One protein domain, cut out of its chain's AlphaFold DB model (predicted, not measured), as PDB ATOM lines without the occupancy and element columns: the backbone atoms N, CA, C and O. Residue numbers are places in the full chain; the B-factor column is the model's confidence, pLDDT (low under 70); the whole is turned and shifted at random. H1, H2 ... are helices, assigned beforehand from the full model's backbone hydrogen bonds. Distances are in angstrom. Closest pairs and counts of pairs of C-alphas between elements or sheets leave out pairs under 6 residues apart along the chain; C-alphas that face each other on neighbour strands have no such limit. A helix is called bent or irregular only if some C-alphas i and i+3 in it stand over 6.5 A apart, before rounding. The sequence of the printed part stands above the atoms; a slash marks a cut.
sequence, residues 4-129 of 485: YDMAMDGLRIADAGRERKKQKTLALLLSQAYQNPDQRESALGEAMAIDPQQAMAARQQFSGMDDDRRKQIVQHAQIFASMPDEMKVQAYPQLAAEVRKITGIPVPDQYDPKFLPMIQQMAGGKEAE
ATOM      1  N   TYR A   4     257.895 196.885 180.167       86.38
ATOM      2  CA  TYR A   4     258.108 198.329 180.184       86.38
ATOM      3  C   TYR A   4     257.731 198.986 181.525       86.38
ATOM      4  O   TYR A   4     258.481 199.823 182.022       86.38
ATOM      5  N   ASP A   5     256.627 198.572 182.157       88.25
ATOM      6  CA  ASP A   5     256.197 199.115 183.455       88.25
ATOM      7  C   ASP A   5     257.208 198.764 184.553       88.25
ATOM      8  O   ASP A   5     257.602 199.622 185.340       88.25
ATOM      9  N   MET A   6     257.701 197.519 184.555       85.31
ATOM     10  CA  MET A   6     258.723 197.065 185.504       85.31
ATOM     11  C   MET A   6     260.052 197.817 185.335       85.31
ATOM     12  O   MET A   6     260.704 198.143 186.328       85.31
ATOM     13  N   ALA A   7     260.450 198.129 184.097       88.62
ATOM     14  CA  ALA A   7     261.658 198.909 183.833       88.62
ATOM     15  C   ALA A   7     261.521 200.369 184.304       88.62
ATOM     16  O   ALA A   7     262.444 200.910 184.920       88.62
ATOM     17  N   MET A   8     260.362 200.994 184.073       92.56
ATOM     18  CA  MET A   8     260.096 202.370 184.510       92.56
ATOM     19  C   MET A   8     259.996 202.485 186.034       92.56
ATOM     20  O   MET A   8     260.515 203.442 186.609       92.56
ATOM     21  N   ASP A   9     259.403 201.498 186.708       91.50
ATOM     22  CA  ASP A   9     259.376 201.462 188.173       91.50
ATOM     23  C   ASP A   9     260.770 201.225 188.766       91.50
ATOM     24  O   ASP A   9     261.137 201.876 189.747       91.50
ATOM     25  N   GLY A  10     261.603 200.393 188.131       91.62
ATOM     26  CA  GLY A  10     263.008 200.230 188.511       91.62
ATOM     27  C   GLY A  10     263.803 201.540 188.445       91.62
ATOM     28  O   GLY A  10     264.537 201.865 189.382       91.62
ATOM     29  N   LEU A  11     263.613 202.334 187.384       92.75
ATOM     30  CA  LEU A  11     264.238 203.655 187.243       92.75
ATOM     31  C   LEU A  11     263.753 204.639 188.314       92.75
ATOM     32  O   LEU A  11     264.580 205.281 188.959       92.75
ATOM     33  N   ARG A  12     262.443 204.696 188.585       92.56
ATOM     34  CA  ARG A  12     261.883 205.553 189.648       92.56
ATOM     35  C   ARG A  12     262.414 205.191 191.031       92.56
ATOM     36  O   ARG A  12     262.725 206.082 191.818       92.56
ATOM     37  N   ILE A  13     262.539 203.898 191.335       93.56
ATOM     38  CA  ILE A  13     263.104 203.426 192.607       93.56
ATOM     39  C   ILE A  13     264.586 203.811 192.708       93.56
ATOM     40  O   ILE A  13     265.028 204.272 193.763       93.56
ATOM     41  N   ALA A  14     265.348 203.675 191.619       93.88
ATOM     42  CA  ALA A  14     266.752 204.078 191.578       93.88
ATOM     43  C   ALA A  14     266.924 205.598 191.756       93.88
ATOM     44  O   ALA A  14     267.774 206.027 192.540       93.88
ATOM     45  N   ASP A  15     266.093 206.409 191.098       94.06
ATOM     46  CA  ASP A  15     266.072 207.867 191.257       94.06
ATOM     47  C   ASP A  15     265.705 208.285 192.679       94.06
ATOM     48  O   ASP A  15     266.432 209.059 193.304       94.06
ATOM     49  N   ALA A  16     264.651 207.697 193.248       93.62
ATOM     50  CA  ALA A  16     264.270 207.938 194.637       93.62
ATOM     51  C   ALA A  16     265.393 207.549 195.617       93.62
ATOM     52  O   ALA A  16     265.618 208.231 196.619       93.62
ATOM     53  N   GLY A  17     266.130 206.472 195.332       95.75
ATOM     54  CA  GLY A  17     267.297 206.058 196.109       95.75
ATOM     55  C   GLY A  17     268.441 207.075 196.056       95.75
ATOM     56  O   GLY A  17     269.006 207.420 197.100       95.75
ATOM     57  N   ARG A  18     268.759 207.594 194.861       95.75
ATOM     58  CA  ARG A  18     269.767 208.653 194.674       95.75
ATOM     59  C   ARG A  18     269.391 209.918 195.434       95.75
ATOM     60  O   ARG A  18     270.233 210.472 196.141       95.75
ATOM     61  N   GLU A  19     268.130 210.323 195.351       94.50
ATOM     62  CA  GLU A  19     267.658 211.554 195.979       94.50
ATOM     63  C   GLU A  19     267.672 211.459 197.509       94.50
ATOM     64  O   GLU A  19     268.188 212.347 198.187       94.50
ATOM     65  N   ARG A  20     267.262 210.317 198.075       96.00
ATOM     66  CA  ARG A  20     267.401 210.055 199.521       96.00
ATOM     67  C   ARG A  20     268.857 210.098 199.986       96.00
ATOM     68  O   ARG A  20     269.129 210.570 201.089       96.00
ATOM     69  N   LYS A  21     269.804 209.600 199.182       96.38
ATOM     70  CA  LYS A  21     271.237 209.649 199.521       96.38
ATOM     71  C   LYS A  21     271.759 211.087 199.521       96.38
ATOM     72  O   LYS A  21     272.468 211.457 200.458       96.38
ATOM     73  N   LYS A  22     271.384 211.899 198.526       96.25
ATOM     74  CA  LYS A  22     271.718 213.332 198.486       96.25
ATOM     75  C   LYS A  22     271.170 214.064 199.706       96.25
ATOM     76  O   LYS A  22     271.942 214.701 200.410       96.25
ATOM     77  N   GLN A  23     269.887 213.878 200.020       95.81
ATOM     78  CA  GLN A  23     269.243 214.504 201.179       95.81
ATOM     79  C   GLN A  23     269.923 214.131 202.503       95.81
ATOM     80  O   GLN A  23     270.179 215.003 203.328       95.81
ATOM     81  N   LYS A  24     270.280 212.854 202.705       97.44
ATOM     82  CA  LYS A  24     271.026 212.422 203.903       97.44
ATOM     83  C   LYS A  24     272.416 213.051 203.992       97.44
ATOM     84  O   LYS A  24     272.834 213.439 205.076       97.44
ATOM     85  N   THR A  25     273.120 213.139 202.865       97.12
ATOM     86  CA  THR A  25     274.467 213.729 202.809       97.12
ATOM     87  C   THR A  25     274.405 215.225 203.102       97.12
ATOM     88  O   THR A  25     275.153 215.719 203.937       97.12
ATOM     89  N   LEU A  26     273.444 215.923 202.496       97.25
ATOM     90  CA  LEU A  26     273.180 217.334 202.753       97.25
ATOM     91  C   LEU A  26     272.859 217.583 204.232       97.25
ATOM     92  O   LEU A  26     273.472 218.444 204.853       97.25
ATOM     93  N   ALA A  27     271.961 216.793 204.826       97.12
ATOM     94  CA  ALA A  27     271.615 216.920 206.240       97.12
ATOM     95  C   ALA A  27     272.824 216.705 207.168       97.12
ATOM     96  O   ALA A  27     272.977 217.426 208.153       97.12
ATOM     97  N   LEU A  28     273.702 215.747 206.847       97.81
ATOM     98  CA  LEU A  28     274.935 215.506 207.599       97.81
ATOM     99  C   LEU A  28     275.892 216.703 207.514       97.81
ATOM    100  O   LEU A  28     276.378 217.156 208.548       97.81
ATOM    101  N   LEU A  29     276.110 217.248 206.314       97.81
ATOM    102  CA  LEU A  29     276.974 218.414 206.098       97.81
ATOM    103  C   LEU A  29     276.442 219.655 206.818       97.81
ATOM    104  O   LEU A  29     277.188 220.333 207.518       97.81
ATOM    105  N   LEU A  30     275.137 219.922 206.722       96.31
ATOM    106  CA  LEU A  30     274.510 221.041 207.431       96.31
ATOM    107  C   LEU A  30     274.580 220.866 208.957       96.31
ATOM    108  O   LEU A  30     274.795 221.838 209.681       96.31
ATOM    109  N   SER A  31     274.464 219.633 209.459       96.69
ATOM    110  CA  SER A  31     274.656 219.331 210.883       96.69
ATOM    111  C   SER A  31     276.106 219.546 211.327       96.69
ATOM    112  O   SER A  31     276.345 220.171 212.362       96.69
ATOM    113  N   GLN A  32     277.080 219.112 210.523       96.25
ATOM    114  CA  GLN A  32     278.502 219.345 210.778       96.25
ATOM    115  C   GLN A  32     278.833 220.842 210.782       96.25
ATOM    116  O   GLN A  32     279.554 221.300 211.668       96.25
ATOM    117  N   ALA A  33     278.250 221.606 209.854       95.56
ATOM    118  CA  ALA A  33     278.384 223.058 209.757       95.56
ATOM    119  C   ALA A  33     277.828 223.784 211.000       95.56
ATOM    120  O   ALA A  33     278.379 224.792 211.451       95.56
ATOM    121  N   TYR A  34     276.756 223.246 211.589       92.94
ATOM    122  CA  TYR A  34     276.170 223.755 212.827       92.94
ATOM    123  C   TYR A  34     277.034 223.448 214.058       92.94
ATOM    124  O   TYR A  34     277.223 224.316 214.914       92.94
ATOM    125  N   GLN A  35     277.559 222.224 214.154       92.31
ATOM    126  CA  GLN A  35     278.349 221.772 215.305       92.31
ATOM    127  C   GLN A  35     279.766 222.350 215.324       92.31
ATOM    128  O   GLN A  35     280.286 222.624 216.405       92.31
ATOM    129  N   ASN A  36     280.373 222.562 214.152       91.94
ATOM    130  CA  ASN A  36     281.769 222.972 214.010       91.94
ATOM    131  C   ASN A  36     281.864 224.300 213.243       91.94
ATOM    132  O   ASN A  36     281.965 224.285 212.014       91.94
ATOM    133  N   PRO A  37     281.855 225.456 213.940       85.81
ATOM    134  CA  PRO A  37     281.958 226.771 213.307       85.81
ATOM    135  C   PRO A  37     283.185 226.900 212.395       85.81
ATOM    136  O   PRO A  37     283.065 227.420 211.290       85.81
ATOM    137  N   ASP A  38     284.323 226.337 212.807       84.94
ATOM    138  CA  ASP A  38     285.584 226.407 212.055       84.94
ATOM    139  C   ASP A  38     285.545 225.624 210.733       84.94
ATOM    140  O   ASP A  38     286.221 225.976 209.771       84.94
ATOM    141  N   GLN A  39     284.732 224.563 210.657       93.25
ATOM    142  CA  GLN A  39     284.559 223.746 209.447       93.25
ATOM    143  C   GLN A  39     283.318 224.140 208.639       93.25
ATOM    144  O   GLN A  39     283.034 223.538 207.600       93.25
ATOM    145  N   ARG A  40     282.568 225.146 209.098       93.12
ATOM    146  CA  ARG A  40     281.266 225.506 208.540       93.12
ATOM    147  C   ARG A  40     281.342 225.880 207.069       93.12
ATOM    148  O   ARG A  40     280.547 225.373 206.287       93.12
ATOM    149  N   GLU A  41     282.293 226.728 206.683       93.25
ATOM    150  CA  GLU A  41     282.430 227.165 205.286       93.25
ATOM    151  C   GLU A  41     282.793 225.998 204.354       93.25
ATOM    152  O   GLU A  41     282.260 225.916 203.251       93.25
ATOM    153  N   SER A  42     283.618 225.046 204.811       96.19
ATOM    154  CA  SER A  42     283.930 223.836 204.035       96.19
ATOM    155  C   SER A  42     282.692 222.957 203.853       96.19
ATOM    156  O   SER A  42     282.357 222.579 202.733       96.19
ATOM    157  N   ALA A  43     281.963 222.688 204.942       97.00
ATOM    158  CA  ALA A  43     280.751 221.873 204.905       97.00
ATOM    159  C   ALA A  43     279.636 222.523 204.065       97.00
ATOM    160  O   ALA A  43     278.925 221.829 203.338       97.00
ATOM    161  N   LEU A  44     279.502 223.854 204.112       95.81
ATOM    162  CA  LEU A  44     278.587 224.607 203.250       95.81
ATOM    163  C   LEU A  44     279.017 224.579 201.778       95.81
ATOM    164  O   LEU A  44     278.153 224.490 200.907       95.81
ATOM    165  N   GLY A  45     280.321 224.623 201.491       96.62
ATOM    166  CA  GLY A  45     280.852 224.477 200.133       96.62
ATOM    167  C   GLY A  45     280.522 223.112 199.526       96.62
ATOM    168  O   GLY A  45     280.032 223.036 198.399       96.62
ATOM    169  N   GLU A  46     280.696 222.038 200.297       97.00
ATOM    170  CA  GLU A  46     280.291 220.687 199.890       97.00
ATOM    171  C   GLU A  46     278.768 220.560 199.750       97.00
ATOM    172  O   GLU A  46     278.277 219.977 198.783       97.00
ATOM    173  N   ALA A  47     278.002 221.158 200.670       97.19
ATOM    174  CA  ALA A  47     276.542 221.179 200.605       97.19
ATOM    175  C   ALA A  47     276.036 221.901 199.346       97.19
ATOM    176  O   ALA A  47     275.082 221.442 198.719       97.19
ATOM    177  N   MET A  48     276.701 222.985 198.936       97.44
ATOM    178  CA  MET A  48     276.353 223.760 197.744       97.44
ATOM    179  C   MET A  48     276.528 222.956 196.451       97.44
ATOM    180  O   MET A  48     275.778 223.168 195.503       97.44
ATOM    181  N   ALA A  49     277.455 221.995 196.417       96.81
ATOM    182  CA  ALA A  49     277.597 221.077 195.285       96.81
ATOM    183  C   ALA A  49     276.443 220.057 195.184       96.81
ATOM    184  O   ALA A  49     276.218 219.493 194.113       96.81
ATOM    185  N   ILE A  50     275.713 219.808 196.279       97.00
ATOM    186  CA  ILE A  50     274.576 218.877 196.333       97.00
ATOM    187  C   ILE A  50     273.255 219.614 196.086       97.00
ATOM    188  O   ILE A  50     272.477 219.200 195.228       97.00
ATOM    189  N   ASP A  51     273.006 220.681 196.848       97.44
ATOM    190  CA  ASP A  51     271.809 221.523 196.778       97.44
ATOM    191  C   ASP A  51     272.193 222.988 197.084       97.44
ATOM    192  O   ASP A  51     272.290 223.387 198.254       97.44
ATOM    193  N   PRO A  52     272.416 223.813 196.043       96.06
ATOM    194  CA  PRO A  52     272.812 225.208 196.211       96.06
ATOM    195  C   PRO A  52     271.798 226.042 196.995       96.06
ATOM    196  O   PRO A  52     272.181 226.937 197.751       96.06
ATOM    197  N   GLN A  53     270.502 225.766 196.829       95.00
ATOM    198  CA  GLN A  53     269.443 226.575 197.422       95.00
ATOM    199  C   GLN A  53     269.380 226.361 198.936       95.00
ATOM    200  O   GLN A  53     269.348 227.335 199.694       95.00
ATOM    201  N   GLN A  54     269.424 225.105 199.391       94.44
ATOM    202  CA  GLN A  54     269.452 224.799 200.824       94.44
ATOM    203  C   GLN A  54     270.751 225.257 201.489       94.44
ATOM    204  O   GLN A  54     270.704 225.803 202.592       94.44
ATOM    205  N   ALA A  55     271.901 225.107 200.824       95.94
ATOM    206  CA  ALA A  55     273.177 225.591 201.351       95.94
ATOM    207  C   ALA A  55     273.186 227.121 201.534       95.94
ATOM    208  O   ALA A  55     273.638 227.619 202.565       95.94
ATOM    209  N   MET A  56     272.630 227.876 200.579       94.00
ATOM    210  CA  MET A  56     272.500 229.337 200.683       94.00
ATOM    211  C   MET A  56     271.545 229.764 201.802       94.00
ATOM    212  O   MET A  56     271.869 230.680 202.560       94.00
ATOM    213  N   ALA A  57     270.401 229.090 201.945       91.50
ATOM    214  CA  ALA A  57     269.468 229.346 203.043       91.50
ATOM    215  C   ALA A  57     270.120 229.075 204.409       91.50
ATOM    216  O   ALA A  57     270.042 229.907 205.315       91.50
ATOM    217  N   ALA A  58     270.843 227.959 204.536       94.75
ATOM    218  CA  ALA A  58     271.588 227.632 205.743       94.75
ATOM    219  C   ALA A  58     272.668 228.683 206.043       94.75
ATOM    220  O   ALA A  58     272.787 229.126 207.181       94.75
ATOM    221  N   ARG A  59     273.412 229.153 205.032       94.62
ATOM    222  CA  ARG A  59     274.423 230.212 205.195       94.62
ATOM    223  C   ARG A  59     273.832 231.504 205.762       94.62
ATOM    224  O   ARG A  59     274.415 232.087 206.672       94.62
ATOM    225  N   GLN A  60     272.665 231.927 205.273       89.81
ATOM    226  CA  GLN A  60     271.961 233.099 205.808       89.81
ATOM    227  C   GLN A  60     271.546 232.892 207.270       89.81
ATOM    228  O   GLN A  60     271.746 233.777 208.100       89.81
ATOM    229  N   GLN A  61     271.032 231.706 207.603       90.38
ATOM    230  CA  GLN A  61     270.678 231.357 208.980       90.38
ATOM    231  C   GLN A  61     271.905 231.354 209.907       90.38
ATOM    232  O   GLN A  61     271.838 231.857 211.028       90.38
ATOM    233  N   PHE A  62     273.036 230.822 209.440       92.06
ATOM    234  CA  PHE A  62     274.298 230.810 210.177       92.06
ATOM    235  C   PHE A  62     274.837 232.218 210.439       92.06
ATOM    236  O   PHE A  62     275.256 232.490 211.561       92.06
ATOM    237  N   SER A  63     274.750 233.119 209.455       83.75
ATOM    238  CA  SER A  63     275.125 234.528 209.631       83.75
ATOM    239  C   SER A  63     274.330 235.185 210.760       83.75
ATOM    240  O   SER A  63     274.917 235.825 211.626       83.75
ATOM    241  N   GLY A  64     273.010 234.971 210.805       85.12
ATOM    242  CA  GLY A  64     272.173 235.512 211.881       85.12
ATOM    243  C   GLY A  64     272.546 234.962 213.262       85.12
ATOM    244  O   GLY A  64     272.615 235.710 214.235       85.12
ATOM    245  N   MET A  65     272.862 233.665 213.355       87.31
ATOM    246  CA  MET A  65     273.308 233.064 214.619       87.31
ATOM    247  C   MET A  65     274.670 233.591 215.079       87.31
ATOM    248  O   MET A  65     274.881 233.743 216.282       87.31
ATOM    249  N   ASP A  66     275.598 233.855 214.159       83.69
ATOM    250  CA  ASP A  66     276.898 234.436 214.506       83.69
ATOM    251  C   ASP A  66     276.753 235.878 215.000       83.69
ATOM    252  O   ASP A  66     277.417 236.257 215.968       83.69
ATOM    253  N   ASP A  67     275.851 236.655 214.400       83.81
ATOM    254  CA  ASP A  67     275.527 238.004 214.864       83.81
ATOM    255  C   ASP A  67     274.955 237.980 216.286       83.81
ATOM    256  O   ASP A  67     275.373 238.762 217.143       83.81
ATOM    257  N   ASP A  68     274.047 237.052 216.586       86.06
ATOM    258  CA  ASP A  68     273.469 236.925 217.926       86.06
ATOM    259  C   ASP A  68     274.491 236.439 218.961       86.06
ATOM    260  O   ASP A  68     274.558 236.984 220.067       86.06
ATOM    261  N   ARG A  69     275.361 235.490 218.598       85.56
ATOM    262  CA  ARG A  69     276.495 235.081 219.446       85.56
ATOM    263  C   ARG A  69     277.451 236.242 219.704       85.56
ATOM    264  O   ARG A  69     277.934 236.409 220.823       85.56
ATOM    265  N   ARG A  70     277.713 237.074 218.695       82.94
ATOM    266  CA  ARG A  70     278.548 238.271 218.848       82.94
ATOM    267  C   ARG A  70     277.911 239.264 219.816       82.94
ATOM    268  O   ARG A  70     278.608 239.768 220.693       82.94
ATOM    269  N   LYS A  71     276.602 239.509 219.712       87.25
ATOM    270  CA  LYS A  71     275.870 240.355 220.672       87.25
ATOM    271  C   LYS A  71     275.976 239.812 222.098       87.25
ATOM    272  O   LYS A  71     276.198 240.596 223.016       87.25
ATOM    273  N   GLN A  72     275.883 238.492 222.284       87.00
ATOM    274  CA  GLN A  72     276.072 237.859 223.596       87.00
ATOM    275  C   GLN A  72     277.480 238.098 224.156       87.00
ATOM    276  O   GLN A  72     277.608 238.498 225.311       87.00
ATOM    277  N   ILE A  73     278.536 237.958 223.339       86.31
ATOM    278  CA  ILE A  73     279.908 238.289 223.770       86.31
ATOM    279  C   ILE A  73     280.009 239.752 224.190       86.31
ATOM    280  O   ILE A  73     280.583 240.041 225.236       86.31
ATOM    281  N   VAL A  74     279.471 240.675 223.388       87.00
ATOM    282  CA  VAL A  74     279.499 242.112 223.703       87.00
ATOM    283  C   VAL A  74     278.808 242.373 225.041       87.00
ATOM    284  O   VAL A  74     279.356 243.080 225.884       87.00
ATOM    285  N   GLN A  75     277.657 241.746 225.279       88.81
ATOM    286  CA  GLN A  75     276.937 241.854 226.543       88.81
ATOM    287  C   GLN A  75     277.757 241.301 227.720       88.81
ATOM    288  O   GLN A  75     277.866 241.956 228.756       88.81
ATOM    289  N   HIS A  76     278.388 240.135 227.572       86.81
ATOM    290  CA  HIS A  76     279.236 239.565 228.623       86.81
ATOM    291  C   HIS A  76     280.487 240.413 228.871       86.81
ATOM    292  O   HIS A  76     280.877 240.610 230.022       86.81
ATOM    293  N   ALA A  77     281.075 240.989 227.820       89.12
ATOM    294  CA  ALA A  77     282.188 241.921 227.929       89.12
ATOM    295  C   ALA A  77     281.786 243.207 228.669       89.12
ATOM    296  O   ALA A  77     282.561 243.689 229.491       89.12
ATOM    297  N   GLN A  78     280.581 243.741 228.442       90.25
ATOM    298  CA  GLN A  78     280.043 244.903 229.171       90.25
ATOM    299  C   GLN A  78     279.852 244.623 230.659       90.25
ATOM    300  O   GLN A  78     280.262 245.425 231.504       90.25
ATOM    301  N   ILE A  79     279.269 243.469 230.987       91.69
ATOM    302  CA  ILE A  79     279.095 243.055 232.379       91.69
ATOM    303  C   ILE A  79     280.475 242.891 233.023       91.69
ATOM    304  O   ILE A  79     280.737 243.491 234.058       91.69
ATOM    305  N   PHE A  80     281.400 242.180 232.374       93.75
ATOM    306  CA  PHE A  80     282.757 241.981 232.887       93.75
ATOM    307  C   PHE A  80     283.529 243.296 233.072       93.75
ATOM    308  O   PHE A  80     284.192 243.494 234.089       93.75
ATOM    309  N   ALA A  81     283.440 244.220 232.111       92.50
ATOM    310  CA  ALA A  81     284.135 245.504 232.163       92.50
ATOM    311  C   ALA A  81     283.653 246.393 233.320       92.50
ATOM    312  O   ALA A  81     284.450 247.173 233.842       92.50
ATOM    313  N   SER A  82     282.386 246.257 233.728       92.44
ATOM    314  CA  SER A  82     281.795 247.015 234.838       92.44
ATOM    315  C   SER A  82     281.990 246.373 236.220       92.44
ATOM    316  O   SER A  82     281.710 247.023 237.226       92.44
ATOM    317  N   MET A  83     282.511 245.142 236.304       95.38
ATOM    318  CA  MET A  83     282.807 244.492 237.588       95.38
ATOM    319  C   MET A  83     283.991 245.149 238.329       95.38
ATOM    320  O   MET A  83     284.926 245.641 237.688       95.38
ATOM    321  N   PRO A  84     284.021 245.096 239.676       96.19
ATOM    322  CA  PRO A  84     285.225 245.376 240.460       96.19
ATOM    323  C   PRO A  84     286.381 244.433 240.090       96.19
ATOM    324  O   PRO A  84     286.154 243.267 239.759       96.19
ATOM    325  N   ASP A  85     287.630 244.902 240.181       92.81
ATOM    326  CA  ASP A  85     288.806 244.132 239.737       92.81
ATOM    327  C   ASP A  85     288.990 242.804 240.489       92.81
ATOM    328  O   ASP A  85     289.392 241.802 239.897       92.81
ATOM    329  N   GLU A  86     288.602 242.760 241.762       94.56
ATOM    330  CA  GLU A  86     288.604 241.550 242.595       94.56
ATOM    331  C   GLU A  86     287.657 240.468 242.044       94.56
ATOM    332  O   GLU A  86     287.983 239.279 242.050       94.56
ATOM    333  N   MET A  87     286.503 240.876 241.504       96.00
ATOM    334  CA  MET A  87     285.515 239.969 240.909       96.00
ATOM    335  C   MET A  87     285.904 239.530 239.495       96.00
ATOM    336  O   MET A  87     285.597 238.404 239.097       96.00
ATOM    337  N   LYS A  88     286.631 240.367 238.742       95.00
ATOM    338  CA  LYS A  88     287.105 240.028 237.389       95.00
ATOM    339  C   LYS A  88     287.974 238.775 237.383       95.00
ATOM    340  O   LYS A  88     287.815 237.941 236.497       95.00
ATOM    341  N   VAL A  89     288.836 238.596 238.385       95.12
ATOM    342  CA  VAL A  89     289.689 237.399 238.504       95.12
ATOM    343  C   VAL A  89     288.849 236.120 238.609       95.12
ATOM    344  O   VAL A  89     289.195 235.109 238.002       95.12
ATOM    345  N   GLN A  90     287.722 236.168 239.328       94.56
ATOM    346  CA  GLN A  90     286.820 235.024 239.496       94.56
ATOM    347  C   GLN A  90     285.912 234.795 238.279       94.56
ATOM    348  O   GLN A  90     285.639 233.649 237.926       94.56
ATOM    349  N   ALA A  91     285.459 235.866 237.620       94.19
ATOM    350  CA  ALA A  91     284.547 235.789 236.475       94.19
ATOM    351  C   ALA A  91     285.253 235.468 235.142       94.19
ATOM    352  O   ALA A  91     284.637 234.932 234.218       94.19
ATOM    353  N   TYR A  92     286.547 235.780 235.019       95.31
ATOM    354  CA  TYR A  92     287.280 235.677 233.755       95.31
ATOM    355  C   TYR A  92     287.343 234.269 233.150       95.31
ATOM    356  O   TYR A  92     287.140 234.171 231.940       95.31
ATOM    357  N   PRO A  93     287.555 233.174 233.910       93.50
ATOM    358  CA  PRO A  93     287.601 231.834 233.322       93.50
ATOM    359  C   PRO A  93     286.319 231.466 232.564       93.50
ATOM    360  O   PRO A  93     286.388 230.811 231.524       93.50
ATOM    361  N   GLN A  94     285.156 231.927 233.043       91.12
ATOM    362  CA  GLN A  94     283.871 231.704 232.374       91.12
ATOM    363  C   GLN A  94     283.791 232.489 231.060       91.12
ATOM    364  O   GLN A  94     283.503 231.902 230.017       91.12
ATOM    365  N   LEU A  95     284.147 233.779 231.083       90.75
ATOM    366  CA  LEU A  95     284.204 234.614 229.880       90.75
ATOM    367  C   LEU A  95     285.199 234.052 228.849       90.75
ATOM    368  O   LEU A  95     284.883 233.955 227.668       90.75
ATOM    369  N   ALA A  96     286.390 233.640 229.286       91.44
ATOM    370  CA  ALA A  96     287.427 233.084 228.421       91.44
ATOM    371  C   ALA A  96     287.013 231.742 227.797       91.44
ATOM    372  O   ALA A  96     287.340 231.472 226.639       91.44
ATOM    373  N   ALA A  97     286.295 230.888 228.532       90.38
ATOM    374  CA  ALA A  97     285.737 229.648 227.990       90.38
ATOM    375  C   ALA A  97     284.673 229.926 226.916       90.38
ATOM    376  O   ALA A  97     284.654 229.274 225.870       90.38
ATOM    377  N   GLU A  98     283.821 230.923 227.138       87.25
ATOM    378  CA  GLU A  98     282.757 231.285 226.205       87.25
ATOM    379  C   GLU A  98     283.284 231.976 224.944       87.25
ATOM    380  O   GLU A  98     282.901 231.609 223.833       87.25
ATOM    381  N   VAL A  99     284.249 232.890 225.087       87.50
ATOM    382  CA  VAL A  99     284.935 233.511 223.946       87.50
ATOM    383  C   VAL A  99     285.675 232.458 223.126       87.50
ATOM    384  O   VAL A  99     285.546 232.467 221.902       87.50
ATOM    385  N   ARG A 100     286.377 231.502 223.759       88.25
ATOM    386  CA  ARG A 100     287.000 230.368 223.047       88.25
ATOM    387  C   ARG A 100     285.970 229.558 222.269       88.25
ATOM    388  O   ARG A 100     286.188 229.260 221.100       88.25
ATOM    389  N   LYS A 101     284.831 229.244 222.889       83.19
ATOM    390  CA  LYS A 101     283.756 228.465 222.264       83.19
ATOM    391  C   LYS A 101     283.138 229.168 221.052       83.19
ATOM    392  O   LYS A 101     282.741 228.498 220.104       83.19
ATOM    393  N   ILE A 102     283.009 230.492 221.097       80.75
ATOM    394  CA  ILE A 102     282.335 231.255 220.039       80.75
ATOM    395  C   ILE A 102     283.305 231.672 218.931       80.75
ATOM    396  O   ILE A 102     282.932 231.632 217.762       80.75
ATOM    397  N   THR A 103     284.521 232.090 219.284       82.00
ATOM    398  CA  THR A 103     285.475 232.689 218.334       82.00
ATOM    399  C   THR A 103     286.561 231.731 217.856       82.00
ATOM    400  O   THR A 103     287.240 232.046 216.886       82.00
ATOM    401  N   GLY A 104     286.790 230.613 218.556       81.00
ATOM    402  CA  GLY A 104     287.924 229.715 218.304       81.00
ATOM    403  C   GLY A 104     289.293 230.312 218.668       81.00
ATOM    404  O   GLY A 104     290.309 229.623 218.590       81.00
ATOM    405  N   ILE A 105     289.351 231.580 219.093       82.81
ATOM    406  CA  ILE A 105     290.603 232.264 219.424       82.81
ATOM    407  C   ILE A 105     291.094 231.765 220.788       82.81
ATOM    408  O   ILE A 105     290.325 231.790 221.753       82.81
ATOM    409  N   PRO A 106     292.366 231.345 220.919       82.94
ATOM    410  CA  PRO A 106     292.932 230.985 222.209       82.94
ATOM    411  C   PRO A 106     293.034 232.229 223.099       82.94
ATOM    412  O   PRO A 106     293.791 233.158 222.819       82.94
ATOM    413  N   VAL A 107     292.262 232.237 224.184       90.56
ATOM    414  CA  VAL A 107     292.294 233.270 225.225       90.56
ATOM    415  C   VAL A 107     293.008 232.684 226.452       90.56
ATOM    416  O   VAL A 107     292.777 231.506 226.745       90.56
ATOM    417  N   PRO A 108     293.874 233.438 227.157       92.94
ATOM    418  CA  PRO A 108     294.511 232.959 228.385       92.94
ATOM    419  C   PRO A 108     293.495 232.462 229.416       92.94
ATOM    420  O   PRO A 108     292.372 232.954 229.474       92.94
ATOM    421  N   ASP A 109     293.892 231.506 230.258       94.25
ATOM    422  CA  ASP A 109     293.023 230.984 231.326       94.25
ATOM    423  C   ASP A 109     292.952 231.915 232.549       94.25
ATOM    424  O   ASP A 109     292.041 231.805 233.367       94.25
ATOM    425  N   GLN A 110     293.910 232.837 232.679       95.06
ATOM    426  CA  GLN A 110     294.017 233.771 233.798       95.06
ATOM    427  C   GLN A 110     293.834 235.212 233.328       95.06
ATOM    428  O   GLN A 110     294.356 235.608 232.284       95.06
ATOM    429  N   TYR A 111     293.105 235.992 234.126       94.56
ATOM    430  CA  TYR A 111     292.895 237.408 233.862       94.56
ATOM    431  C   TYR A 111     294.209 238.176 234.015       94.56
ATOM    432  O   TYR A 111     294.859 238.103 235.056       94.56
ATOM    433  N   ASP A 112     294.557 238.952 232.993       94.44
ATOM    434  CA  ASP A 112     295.656 239.912 233.035       94.44
ATOM    435  C   ASP A 112     295.089 241.313 232.737       94.44
ATOM    436  O   ASP A 112     294.441 241.493 231.694       94.44
ATOM    437  N   PRO A 113     295.321 242.314 233.610       93.06
ATOM    438  CA  PRO A 113     294.849 243.685 233.417       93.06
ATOM    439  C   PRO A 113     295.223 244.301 232.066       93.06
ATOM    440  O   PRO A 113     294.504 245.171 231.573       93.06
ATOM    441  N   LYS A 114     296.293 243.833 231.409       92.88
ATOM    442  CA  LYS A 114     296.679 244.315 230.072       92.88
ATOM    443  C   LYS A 114     295.624 244.049 228.993       92.88
ATOM    444  O   LYS A 114     295.641 244.711 227.960       92.88
ATOM    445  N   PHE A 115     294.711 243.101 229.212       89.31
ATOM    446  CA  PHE A 115     293.609 242.812 228.289       89.31
ATOM    447  C   PHE A 115     292.376 243.688 228.529       89.31
ATOM    448  O   PHE A 115     291.474 243.702 227.690       89.31
ATOM    449  N   LEU A 116     292.326 244.440 229.633       85.88
ATOM    450  CA  LEU A 116     291.178 245.276 229.976       85.88
ATOM    451  C   LEU A 116     290.823 246.296 228.875       85.88
ATOM    452  O   LEU A 116     289.638 246.379 228.555       85.88
ATOM    453  N   PRO A 117     291.776 246.995 228.214       88.31
ATOM    454  CA  PRO A 117     291.446 247.900 227.110       88.31
ATOM    455  C   PRO A 117     290.765 247.188 225.933       88.31
ATOM    456  O   PRO A 117     289.823 247.718 225.349       88.31
ATOM    457  N   MET A 118     291.184 245.959 225.616       83.81
ATOM    458  CA  MET A 118     290.576 245.152 224.552       83.81
ATOM    459  C   MET A 118     289.157 244.706 224.929       83.81
ATOM    460  O   MET A 118     288.244 244.771 224.108       83.81
ATOM    461  N   ILE A 119     288.947 244.289 226.181       86.56
ATOM    462  CA  ILE A 119     287.620 243.905 226.684       86.56
ATOM    463  C   ILE A 119     286.684 245.119 226.718       86.56
ATOM    464  O   ILE A 119     285.535 245.012 226.298       86.56
ATOM    465  N   GLN A 120     287.178 246.285 227.137       85.94
ATOM    466  CA  GLN A 120     286.436 247.546 227.100       85.94
ATOM    467  C   GLN A 120     286.106 247.984 225.671       85.94
ATOM    468  O   GLN A 120     285.013 248.487 225.430       85.94
ATOM    469  N   GLN A 121     287.003 247.749 224.710       83.44
ATOM    470  CA  GLN A 121     286.724 248.005 223.299       83.44
ATOM    471  C   GLN A 121     285.592 247.111 222.779       83.44
ATOM    472  O   GLN A 121     284.685 247.617 222.128       83.44
ATOM    473  N   MET A 122     285.590 245.815 223.115       82.00
ATOM    474  CA  MET A 122     284.478 244.914 222.781       82.00
ATOM    475  C   MET A 122     283.174 245.319 223.486       82.00
ATOM    476  O   MET A 122     282.104 245.262 222.888       82.00
ATOM    477  N   ALA A 123     283.263 245.753 224.744       84.50
ATOM    478  CA  ALA A 123     282.126 246.189 225.546       84.50
ATOM    479  C   ALA A 123     281.516 247.513 225.065       84.50
ATOM    480  O   ALA A 123     280.311 247.723 225.171       84.50
ATOM    481  N   GLY A 124     282.328 248.420 224.525       81.62
ATOM    482  CA  GLY A 124     281.903 249.764 224.145       81.62
ATOM    483  C   GLY A 124     280.885 249.819 223.006       81.62
ATOM    484  O   GLY A 124     280.479 250.917 222.639       81.62
ATOM    485  N   GLY A 125     280.501 248.684 222.406       58.56
ATOM    486  CA  GLY A 125     279.503 248.618 221.332       58.56
ATOM    487  C   GLY A 125     279.924 249.322 220.038       58.56
ATOM    488  O   GLY A 125     279.244 249.192 219.026       58.56
ATOM    489  N   LYS A 126     281.068 250.020 220.036       55.16
ATOM    490  CA  LYS A 126     281.833 250.293 218.827       55.16
ATOM    491  C   LYS A 126     282.199 248.923 218.304       55.16
ATOM    492  O   LYS A 126     282.962 248.226 218.971       55.16
ATOM    493  N   GLU A 127     281.560 248.515 217.208       50.00
ATOM    494  CA  GLU A 127     281.827 247.241 216.552       50.00
ATOM    495  C   GLU A 127     283.322 246.977 216.642       50.00
ATOM    496  O   GLU A 127     284.111 247.841 216.259       50.00
ATOM    497  N   ALA A 128     283.707 245.862 217.267       46.94
ATOM    498  CA  ALA A 128     285.103 245.495 217.380       46.94
ATOM    499  C   ALA A 128     285.654 245.440 215.951       46.94
ATOM    500  O   ALA A 128     285.402 244.475 215.228       46.94
ATOM    501  N   GLU A 129     286.301 246.531 215.532       44.06
ATOM    502  CA  GLU A 129     286.840 246.699 214.194       44.06
ATOM    503  C   GLU A 129     287.769 245.521 213.976       44.06
ATOM    504  O   GLU A 129     288.793 245.386 214.654       44.06
TER     505      GLU A 129
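What this domain is: This is residues 4 to 129 of the 485 residues of a protein of Lysobacter gilvus (UniProt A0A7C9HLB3). Two long helices, H1 and H3, run the same way and overlap only where H1 ends and H3 begins, and the short H2 folds back between them in the chain, beside that overlap. At the far half of H3, H4 folds back alongside it and H5 packs on it at a slant, while residues 4 to 21 of H1 stick out as a free arm that makes much of the length. The printed part has 126 residues with five named helices, H1 to H5 in order, and no named strand; the class is all helix. It is extended, with a radius of gyration of the C-alphas of 22.5 A and spans of 81 by 25 by 17 A.

How they stand to each other: H1, residues 4 to 35, touches H2, residues 37 to 50, with its residues 22 to 34 alone. This helical hairpin has a shallow tilt of 17 degrees, and its closest C-alphas, those of Ala 33 and Arg 40, are 4.0 A apart. H2 forms a second helical hairpin with H3, residues 52 to 82, at a shallow tilt of 13 degrees; the closest C-alphas are those of Met 48 and Ala 55, 5.1 A apart. H1 and H3 only just touch, with 3 pairs of C-alphas within 8 A, and run the same way at a shallow tilt of 15 degrees. H1, H2 and H3 form an up and down bundle, each helix running against the one before it. H3 is the hub, touching the 4 other helices. Its residues 69 to 80 alone touch H4, residues 85 to 103, in a helical hairpin at 7 degrees, a shallow tilt; the C-alphas of Phe 80 and Lys 88 come closest, at 6.6 A. H5, residues 113 to 123, touches H3 at a steep tilt of 54 degrees, opposite ways, with the C-alphas of Gln 78 and Ala 123 closest at 4.4 A. H4 and H5 are apart, and H2 and H4 are near each other. Every O i to N i+4 pair is within hydrogen-bond range in H1 and H3, against 7 of 10 in H2, 11 of 15 in H4 and 5 of 7 in H5.

Where its parts are: H1 begins at C-alpha 4, (258.108, 198.329, 180.184), and is 46.8 A long from first to last C-alpha. H2 measures 20.1 A and is irregular, with C-alphas 38 and 41 7.5 A apart. H3 measures 45.3 A and ends at C-alpha 82, (281.795, 247.015, 234.838). H4 measures 24.5 A, has a kink of 49 degrees near residue 92, and is only just irregular, with C-alphas 90 and 93 7.0 A apart. H5 measures 15.2 A, is irregular, with C-alphas 114 and 117 7.0 A apart, and ends at C-alpha 123, (282.126, 246.189, 225.546).

The domain as a whole: The two C-alphas farthest apart, those of Tyr 4 and Glu 86, are 81.8 A apart. Without residues 4 to 21, which stand free, the body spans 55 by 25 by 17 A. The printed part has no cut. The links H1 to H2, H2 to H3 and H3 to H4 are tight, and the nine residues from H4 to H5 make a short link. Mean pLDDT of the printed part is 89.8, and residues 125 to 129 are under 70.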